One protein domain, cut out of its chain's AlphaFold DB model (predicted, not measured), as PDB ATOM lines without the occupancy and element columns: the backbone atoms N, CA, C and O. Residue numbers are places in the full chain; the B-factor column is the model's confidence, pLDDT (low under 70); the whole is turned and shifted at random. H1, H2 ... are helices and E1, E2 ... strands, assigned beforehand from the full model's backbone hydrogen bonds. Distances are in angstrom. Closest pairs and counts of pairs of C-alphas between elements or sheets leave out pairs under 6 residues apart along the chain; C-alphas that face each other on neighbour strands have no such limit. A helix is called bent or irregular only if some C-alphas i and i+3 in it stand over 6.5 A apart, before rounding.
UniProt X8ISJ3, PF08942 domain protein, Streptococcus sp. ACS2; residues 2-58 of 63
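Overview. This is residues 2 to 58 of the 63 residues of the protein "PF08942 domain protein" of Streptococcus sp. ACS2 (UniProt X8ISJ3). A short pair of parallel strands, E1 and E2, sits in the middle, with four short helices spread round it. H1 is on one side of the pair, H3 and H4 are on the opposite side, and H2 follows just past the strands' last residues, while residues 17 to 25 fold back from the end of E1 to the start of E2. The printed part has 57 residues, with four named helices and two named strands in the order H1, E1, E2, H2, H3, H4; the class is mixed, helices and strands. The whole is compact, with a radius of gyration of the C-alphas of 11.8 A, and spans 31 by 25 by 16 A.

Along the chain. E1 is residues 14 to 16, beginning at C-alpha 14 (206.597, 222.846, 169.538), and E2 is residues 26 to 28; they measure 6.6 A and 6.0 A. H1, residues 2 to 5, begins at C-alpha 2 (202.319, 227.172, 178.833) and measures 5.6 A. H2 is residues 30 to 35, 9.9 A, and H3 residues 41 to 47, 10.1 A. H4, residues 51 to 56, 8.5 A, ends at C-alpha 56 (224.087, 221.590, 165.638).

Arrangement. E1 and E2 are parallel at 30 degrees, with N 27 and O 14 within hydrogen-bond range at 2.9 A. A tight link joins E2 to H2, which is only just apart from E1, at 8.1 A. The closest C-alphas of E1 and H3, Phe 15 and Asp 41, are 7.5 A apart. H3 and H4 meet only through their link. H2 and H3 are irregular: C-alphas 31 and 34, and 43 and 46, are each 7.4 A apart. Every O i to N i+4 pair is within range in H4, 0 of 2 in H2 and 1 of 3 in H3, where 2 of 3 and 2 of 4 O i to N i+3 pairs are; H1 is too short for an i+4 pair.

Size, cuts and confidence. The two farthest C-alphas, Lys 34 and Asn 56, are 32.6 A apart. The printed part has no cut and no long link. Mean pLDDT of the printed part is 89.3, with residue 41 under 70.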
ATOM      1  N   LYS A   2     201.353 226.557 177.893       85.19
ATOM      2  CA  LYS A   2     202.319 227.172 178.833       85.19
ATOM      3  C   LYS A   2     203.127 226.149 179.640       85.19
ATOM      4  O   LYS A   2     204.335 226.281 179.734       85.19
ATOM      5  N   GLU A   3     202.482 225.066 180.065       91.12
ATOM      6  CA  GLU A   3     203.127 223.903 180.700       91.12
ATOM      7  C   GLU A   3     204.278 223.302 179.869       91.12
ATOM      8  O   GLU A   3     205.190 222.699 180.422       91.12
ATOM      9  N   PHE A   4     204.275 223.469 178.537       91.81
ATOM     10  CA  PHE A   4     205.379 223.004 177.693       91.81
ATOM     11  C   PHE A   4     206.672 223.771 177.989       91.81
ATOM     12  O   PHE A   4     207.746 223.175 177.987       91.81
ATOM     13  N   GLU A   5     206.578 225.072 178.285       91.00
ATOM     14  CA  GLU A   5     207.736 225.907 178.621       91.00
ATOM     15  C   GLU A   5     208.349 225.530 179.974       91.00
ATOM     16  O   GLU A   5     209.565 225.619 180.147       91.00
ATOM     17  N   GLU A   6     207.526 225.027 180.895       93.75
ATOM     18  CA  GLU A   6     207.924 224.600 182.242       93.75
ATOM     19  C   GLU A   6     208.685 223.264 182.252       93.75
ATOM     20  O   GLU A   6     209.312 222.913 183.254       93.75
ATOM     21  N   LEU A   7     208.678 222.514 181.143       93.62
ATOM     22  CA  LEU A   7     209.413 221.254 181.053       93.62
ATOM     23  C   LEU A   7     210.925 221.493 181.217       93.62
ATOM     24  O   LEU A   7     211.466 222.416 180.588       93.62
ATOM     25  N   PRO A   8     211.645 220.620 181.957       94.38
ATOM     26  CA  PRO A   8     213.063 220.785 182.300       94.38
ATOM     27  C   PRO A   8     214.008 220.448 181.132       94.38
ATOM     28  O   PRO A   8     215.119 219.955 181.325       94.38
ATOM     29  N   TYR A   9     213.568 220.694 179.901       90.88
ATOM     30  CA  TYR A   9     214.372 220.545 178.700       90.88
ATOM     31  C   TYR A   9     214.935 221.907 178.305       90.88
ATOM     32  O   TYR A   9     214.177 222.851 178.056       90.88
ATOM     33  N   LYS A  10     216.271 221.984 178.235       86.06
ATOM     34  CA  LYS A  10     216.992 223.170 177.751       86.06
ATOM     35  C   LYS A  10     216.577 223.508 176.315       86.06
ATOM     36  O   LYS A  10     216.323 224.665 176.012       86.06
ATOM     37  N   SER A  11     216.474 222.485 175.471       91.44
ATOM     38  CA  SER A  11     216.239 222.621 174.036       91.44
ATOM     39  C   SER A  11     214.957 221.894 173.668       91.44
ATOM     40  O   SER A  11     214.916 220.665 173.619       91.44
ATOM     41  N   LYS A  12     213.890 222.659 173.451       92.56
ATOM     42  CA  LYS A  12     212.561 222.147 173.120       92.56
ATOM     43  C   LYS A  12     211.910 223.039 172.073       92.56
ATOM     44  O   LYS A  12     212.164 224.236 172.022       92.56
ATOM     45  N   VAL A  13     211.097 222.431 171.220       93.31
ATOM     46  CA  VAL A  13     210.363 223.113 170.154       93.31
ATOM     47  C   VAL A  13     208.984 222.480 170.030       93.31
ATOM     48  O   VAL A  13     208.841 221.265 170.180       93.31
ATOM     49  N   ILE A  14     207.965 223.296 169.777       91.94
ATOM     50  CA  ILE A  14     206.597 222.846 169.538       91.94
ATOM     51  C   ILE A  14     206.057 223.455 168.249       91.94
ATOM     52  O   ILE A  14     206.259 224.634 167.962       91.94
ATOM     53  N   PHE A  15     205.351 222.644 167.465       92.50
ATOM     54  CA  PHE A  15     204.690 223.082 166.241       92.50
ATOM     55  C   PHE A  15     203.215 223.350 166.514       92.50
ATOM     56  O   PHE A  15     202.522 222.533 167.120       92.50
ATOM     57  N   SER A  16     202.711 224.492 166.050       92.31
ATOM     58  CA  SER A  16     201.281 224.790 166.124       92.31
ATOM     59  C   SER A  16     200.795 225.532 164.891       92.31
ATOM     60  O   SER A  16     201.525 226.307 164.276       92.31
ATOM     61  N   SER A  17     199.527 225.318 164.548       93.44
ATOM     62  CA  SER A  17     198.796 226.114 163.563       93.44
ATOM     63  C   SER A  17     198.328 227.453 164.139       93.44
ATOM     64  O   SER A  17     198.015 228.368 163.381       93.44
ATOM     65  N   LYS A  18     198.264 227.576 165.471       93.50
ATOM     66  CA  LYS A  18     197.900 228.810 166.171       93.50
ATOM     67  C   LYS A  18     199.157 229.568 166.577       93.50
ATOM     68  O   LYS A  18     200.150 228.958 166.967       93.50
ATOM     69  N   ASN A  19     199.089 230.892 166.506       93.25
ATOM     70  CA  ASN A  19     200.164 231.753 166.973       93.25
ATOM     71  C   ASN A  19     199.981 232.061 168.465       93.25
ATOM     72  O   ASN A  19     199.008 232.712 168.846       93.25
ATOM     73  N   TYR A  20     200.916 231.604 169.293       91.50
ATOM     74  CA  TYR A  20     201.012 231.966 170.704       91.50
ATOM     75  C   TYR A  20     202.262 232.825 170.873       91.50
ATOM     76  O   TYR A  20     203.370 232.306 170.981       91.50
ATOM     77  N   SER A  21     202.091 234.145 170.841       86.81
ATOM     78  CA  SER A  21     203.205 235.102 170.837       86.81
ATOM     79  C   SER A  21     204.046 235.086 172.117       86.81
ATOM     80  O   SER A  21     205.144 235.631 172.129       86.81
ATOM     81  N   ASP A  22     203.526 234.500 173.194       89.62
ATOM     82  CA  ASP A  22     204.186 234.342 174.488       89.62
ATOM     83  C   ASP A  22     204.946 233.010 174.637       89.62
ATOM     84  O   ASP A  22     205.525 232.767 175.694       89.62
ATOM     85  N   LEU A  23     204.967 232.154 173.604       90.75
ATOM     86  CA  LEU A  23     205.685 230.875 173.612       90.75
ATOM     87  C   LEU A  23     206.985 230.965 172.799       90.75
ATOM     88  O   LEU A  23     206.936 230.853 171.572       90.75
ATOM     89  N   PRO A  24     208.155 231.126 173.443       89.31
ATOM     90  CA  PRO A  24     209.429 231.189 172.733       89.31
ATOM     91  C   PRO A  24     209.769 229.881 172.015       89.31
ATOM     92  O   PRO A  24     210.419 229.925 170.977       89.31
ATOM     93  N   SER A  25     209.301 228.728 172.507       92.88
ATOM     94  CA  SER A  25     209.561 227.429 171.878       92.88
ATOM     95  C   SER A  25     208.648 227.137 170.674       92.88
ATOM     96  O   SER A  25     208.706 226.042 170.109       92.88
ATOM     97  N   LEU A  26     207.763 228.066 170.287       93.31
ATOM     98  CA  LEU A  26     206.788 227.859 169.219       93.31
ATOM     99  C   LEU A  26     207.375 228.139 167.833       93.31
ATOM    100  O   LEU A  26     207.787 229.252 167.520       93.31
ATOM    101  N   VAL A  27     207.219 227.172 166.933       93.06
ATOM    102  CA  VAL A  27     207.294 227.402 165.488       93.06
ATOM    103  C   VAL A  27     205.870 227.394 164.922       93.06
ATOM    104  O   VAL A  27     205.176 226.371 164.903       93.06
ATOM    105  N   HIS A  28     205.417 228.564 164.462       93.31
ATOM    106  CA  HIS A  28     204.060 228.766 163.948       93.31
ATOM    107  C   HIS A  28     203.942 228.390 162.465       93.31
ATOM    108  O   HIS A  28     204.513 229.032 161.581       93.31
ATOM    109  N   PHE A  29     203.124 227.380 162.173       92.50
ATOM    110  CA  PHE A  29     202.835 226.932 160.813       92.50
ATOM    111  C   PHE A  29     201.695 227.769 160.235       92.50
ATOM    112  O   PHE A  29     200.535 227.349 160.218       92.50
ATOM    113  N   LYS A  30     202.029 228.956 159.718       91.44
ATOM    114  CA  LYS A  30     201.053 229.902 159.141       91.44
ATOM    115  C   LYS A  30     200.146 229.268 158.077       91.44
ATOM    116  O   LYS A  30     198.964 229.583 158.009       91.44
ATOM    117  N   SER A  31     200.657 228.332 157.269       90.00
ATOM    118  CA  SER A  31     199.841 227.655 156.247       90.00
ATOM    119  C   SER A  31     198.738 226.766 156.829       90.00
ATOM    120  O   SER A  31     197.761 226.484 156.141       90.00
ATOM    121  N   ALA A  32     198.897 226.312 158.073       89.94
ATOM    122  CA  ALA A  32     197.966 225.421 158.756       89.94
ATOM    123  C   ALA A  32     196.941 226.178 159.621       89.94
ATOM    124  O   ALA A  32     196.046 225.557 160.192       89.94
ATOM    125  N   GLU A  33     197.029 227.508 159.711       90.06
ATOM    126  CA  GLU A  33     196.190 228.323 160.599       90.06
ATOM    127  C   GLU A  33     194.690 228.100 160.356       90.06
ATOM    128  O   GLU A  33     193.943 227.830 161.295       90.06
ATOM    129  N   LYS A  34     194.268 228.072 159.084       89.06
ATOM    130  CA  LYS A  34     192.873 227.791 158.699       89.06
ATOM    131  C   LYS A  34     192.428 226.352 158.989       89.06
ATOM    132  O   LYS A  34     191.238 226.116 159.157       89.06
ATOM    133  N   GLN A  35     193.357 225.396 159.019       87.06
ATOM    134  CA  GLN A  35     193.067 223.981 159.294       87.06
ATOM    135  C   GLN A  35     192.971 223.691 160.797       87.06
ATOM    136  O   GLN A  35     192.404 222.674 161.195       87.06
ATOM    137  N   GLY A  36     193.523 224.566 161.642       86.75
ATOM    138  CA  GLY A  36     193.421 224.460 163.097       86.75
ATOM    139  C   GLY A  36     194.283 223.367 163.738       86.75
ATOM    140  O   GLY A  36     194.235 223.228 164.957       86.75
ATOM    141  N   HIS A  37     195.086 222.637 162.960       83.75
ATOM    142  CA  HIS A  37     196.040 221.638 163.445       83.75
ATOM    143  C   HIS A  37     197.237 221.497 162.493       83.75
ATOM    144  O   HIS A  37     197.138 221.818 161.310       83.75
ATOM    145  N   VAL A  38     198.363 220.984 162.996       83.81
ATOM    146  CA  VAL A  38     199.536 220.629 162.183       83.81
ATOM    147  C   VAL A  38     199.467 219.130 161.884       83.81
ATOM    148  O   VAL A  38     199.812 218.318 162.730       83.81
ATOM    149  N   GLY A  39     198.931 218.747 160.721       73.56
ATOM    150  CA  GLY A  39     198.669 217.332 160.404       73.56
ATOM    151  C   GLY A  39     199.874 216.538 159.881       73.56
ATOM    152  O   GLY A  39     200.007 215.359 160.184       73.56
ATOM    153  N   ILE A  40     200.745 217.162 159.074       77.38
ATOM    154  CA  ILE A  40     201.923 216.515 158.456       77.38
ATOM    155  C   ILE A  40     203.164 217.386 158.695       77.38
ATOM    156  O   ILE A  40     203.828 217.860 157.764       77.38
ATOM    157  N   ASP A  41     203.446 217.638 159.967       69.06
ATOM    158  CA  ASP A  41     204.642 218.334 160.444       69.06
ATOM    159  C   ASP A  41     205.929 217.753 159.842       69.06
ATOM    160  O   ASP A  41     206.714 218.497 159.253       69.06
ATOM    161  N   LEU A  42     206.089 216.426 159.847       71.75
ATOM    162  CA  LEU A  42     207.283 215.721 159.363       71.75
ATOM    163  C   LEU A  42     207.655 216.034 157.905       71.75
ATOM    164  O   LEU A  42     208.829 215.971 157.548       71.75
ATOM    165  N   LYS A  43     206.685 216.398 157.054       79.12
ATOM    166  CA  LYS A  43     206.957 216.777 155.655       79.12
ATOM    167  C   LYS A  43     207.096 218.276 155.444       79.12
ATOM    168  O   LYS A  43     207.570 218.673 154.387       79.12
ATOM    169  N   THR A  44     206.655 219.112 156.377       84.75
ATOM    170  CA  THR A  44     206.470 220.552 156.126       84.75
ATOM    171  C   THR A  44     207.276 221.448 157.055       84.75
ATOM    172  O   THR A  44     207.497 222.608 156.706       84.75
ATOM    173  N   TYR A  45     207.795 220.912 158.166       87.75
ATOM    174  CA  TYR A  45     208.568 221.680 159.141       87.75
ATOM    175  C   TYR A  45     209.768 222.390 158.519       87.75
ATOM    176  O   TYR A  45     210.048 223.517 158.897       87.75
ATOM    177  N   HIS A  46     210.427 221.789 157.523       89.44
ATOM    178  CA  HIS A  46     211.634 222.343 156.900       89.44
ATOM    179  C   HIS A  46     211.421 223.722 156.247       89.44
ATOM    180  O   HIS A  46     212.387 224.426 155.977       89.44
ATOM    181  N   ARG A  47     210.164 224.119 155.987       89.94
ATOM    182  CA  ARG A  47     209.809 225.461 155.488       89.94
ATOM    183  C   ARG A  47     209.806 226.531 156.581       89.94
ATOM    184  O   ARG A  47     209.848 227.712 156.261       89.94
ATOM    185  N   TYR A  48     209.691 226.110 157.836       89.69
ATOM    186  CA  TYR A  48     209.503 226.963 159.009       89.69
ATOM    187  C   TYR A  48     210.625 226.811 160.040       89.69
ATOM    188  O   TYR A  48     210.802 227.690 160.872       89.69
ATOM    189  N   PHE A  49     211.354 225.695 160.015       91.69
ATOM    190  CA  PHE A  49     212.309 225.314 161.043       91.69
ATOM    191  C   PHE A  49     213.462 224.499 160.450       91.69
ATOM    192  O   PHE A  49     213.256 223.435 159.859       91.69
ATOM    193  N   ASN A  50     214.692 224.980 160.636       92.75
ATOM    194  CA  ASN A  50     215.899 224.270 160.224       92.75
ATOM    195  C   ASN A  50     216.405 223.369 161.361       92.75
ATOM    196  O   ASN A  50     217.265 223.761 162.150       92.75
ATOM    197  N   ALA A  51     215.887 222.141 161.417       90.75
ATOM    198  CA  ALA A  51     216.231 221.185 162.470       90.75
ATOM    199  C   ALA A  51     217.732 220.852 162.529       90.75
ATOM    200  O   ALA A  51     218.270 220.681 163.619       90.75
ATOM    201  N   VAL A  52     218.424 220.785 161.385       92.25
ATOM    202  CA  VAL A  52     219.860 220.454 161.344       92.25
ATOM    203  C   VAL A  52     220.684 221.560 161.996       92.25
ATOM    204  O   VAL A  52     221.496 221.281 162.876       92.25
ATOM    205  N   THR A  53     220.451 222.819 161.614       93.12
ATOM    206  CA  THR A  53     221.132 223.964 162.235       93.12
ATOM    207  C   THR A  53     220.780 224.077 163.715       93.12
ATOM    208  O   THR A  53     221.682 224.265 164.528       93.12
ATOM    209  N   TRP A  54     219.502 223.910 164.074       92.88
ATOM    210  CA  TRP A  54     219.051 223.973 165.465       92.88
ATOM    211  C   TRP A  54     219.760 222.931 166.334       92.88
ATOM    212  O   TRP A  54     220.352 223.289 167.349       92.88
ATOM    213  N   LEU A  55     219.798 221.664 165.904       91.62
ATOM    214  CA  LEU A  55     220.500 220.593 166.620       91.62
ATOM    215  C   LEU A  55     222.005 220.865 166.734       91.62
ATOM    216  O   LEU A  55     222.571 220.733 167.819       91.62
ATOM    217  N   ASN A  56     222.649 221.302 165.648       93.50
ATOM    218  CA  ASN A  56     224.087 221.590 165.638       93.50
ATOM    219  C   ASN A  56     224.473 222.800 166.506       93.50
ATOM    220  O   ASN A  56     225.615 222.887 166.949       93.50
ATOM    221  N   LYS A  57     223.534 223.713 166.778       91.25
ATOM    222  CA  LYS A  57     223.701 224.846 167.704       91.25
ATOM    223  C   LYS A  57     223.208 224.544 169.125       91.25
ATOM    224  O   LYS A  57     222.966 225.460 169.900       91.25
ATOM    225  N   GLY A  58     223.004 223.272 169.478       89.44
ATOM    226  CA  GLY A  58     222.551 222.889 170.820       89.44
ATOM    227  C   GLY A  58     221.109 223.303 171.135       89.44
ATOM    228  O   GLY A  58     220.721 223.345 172.300       89.44
TER     229      GLY A  58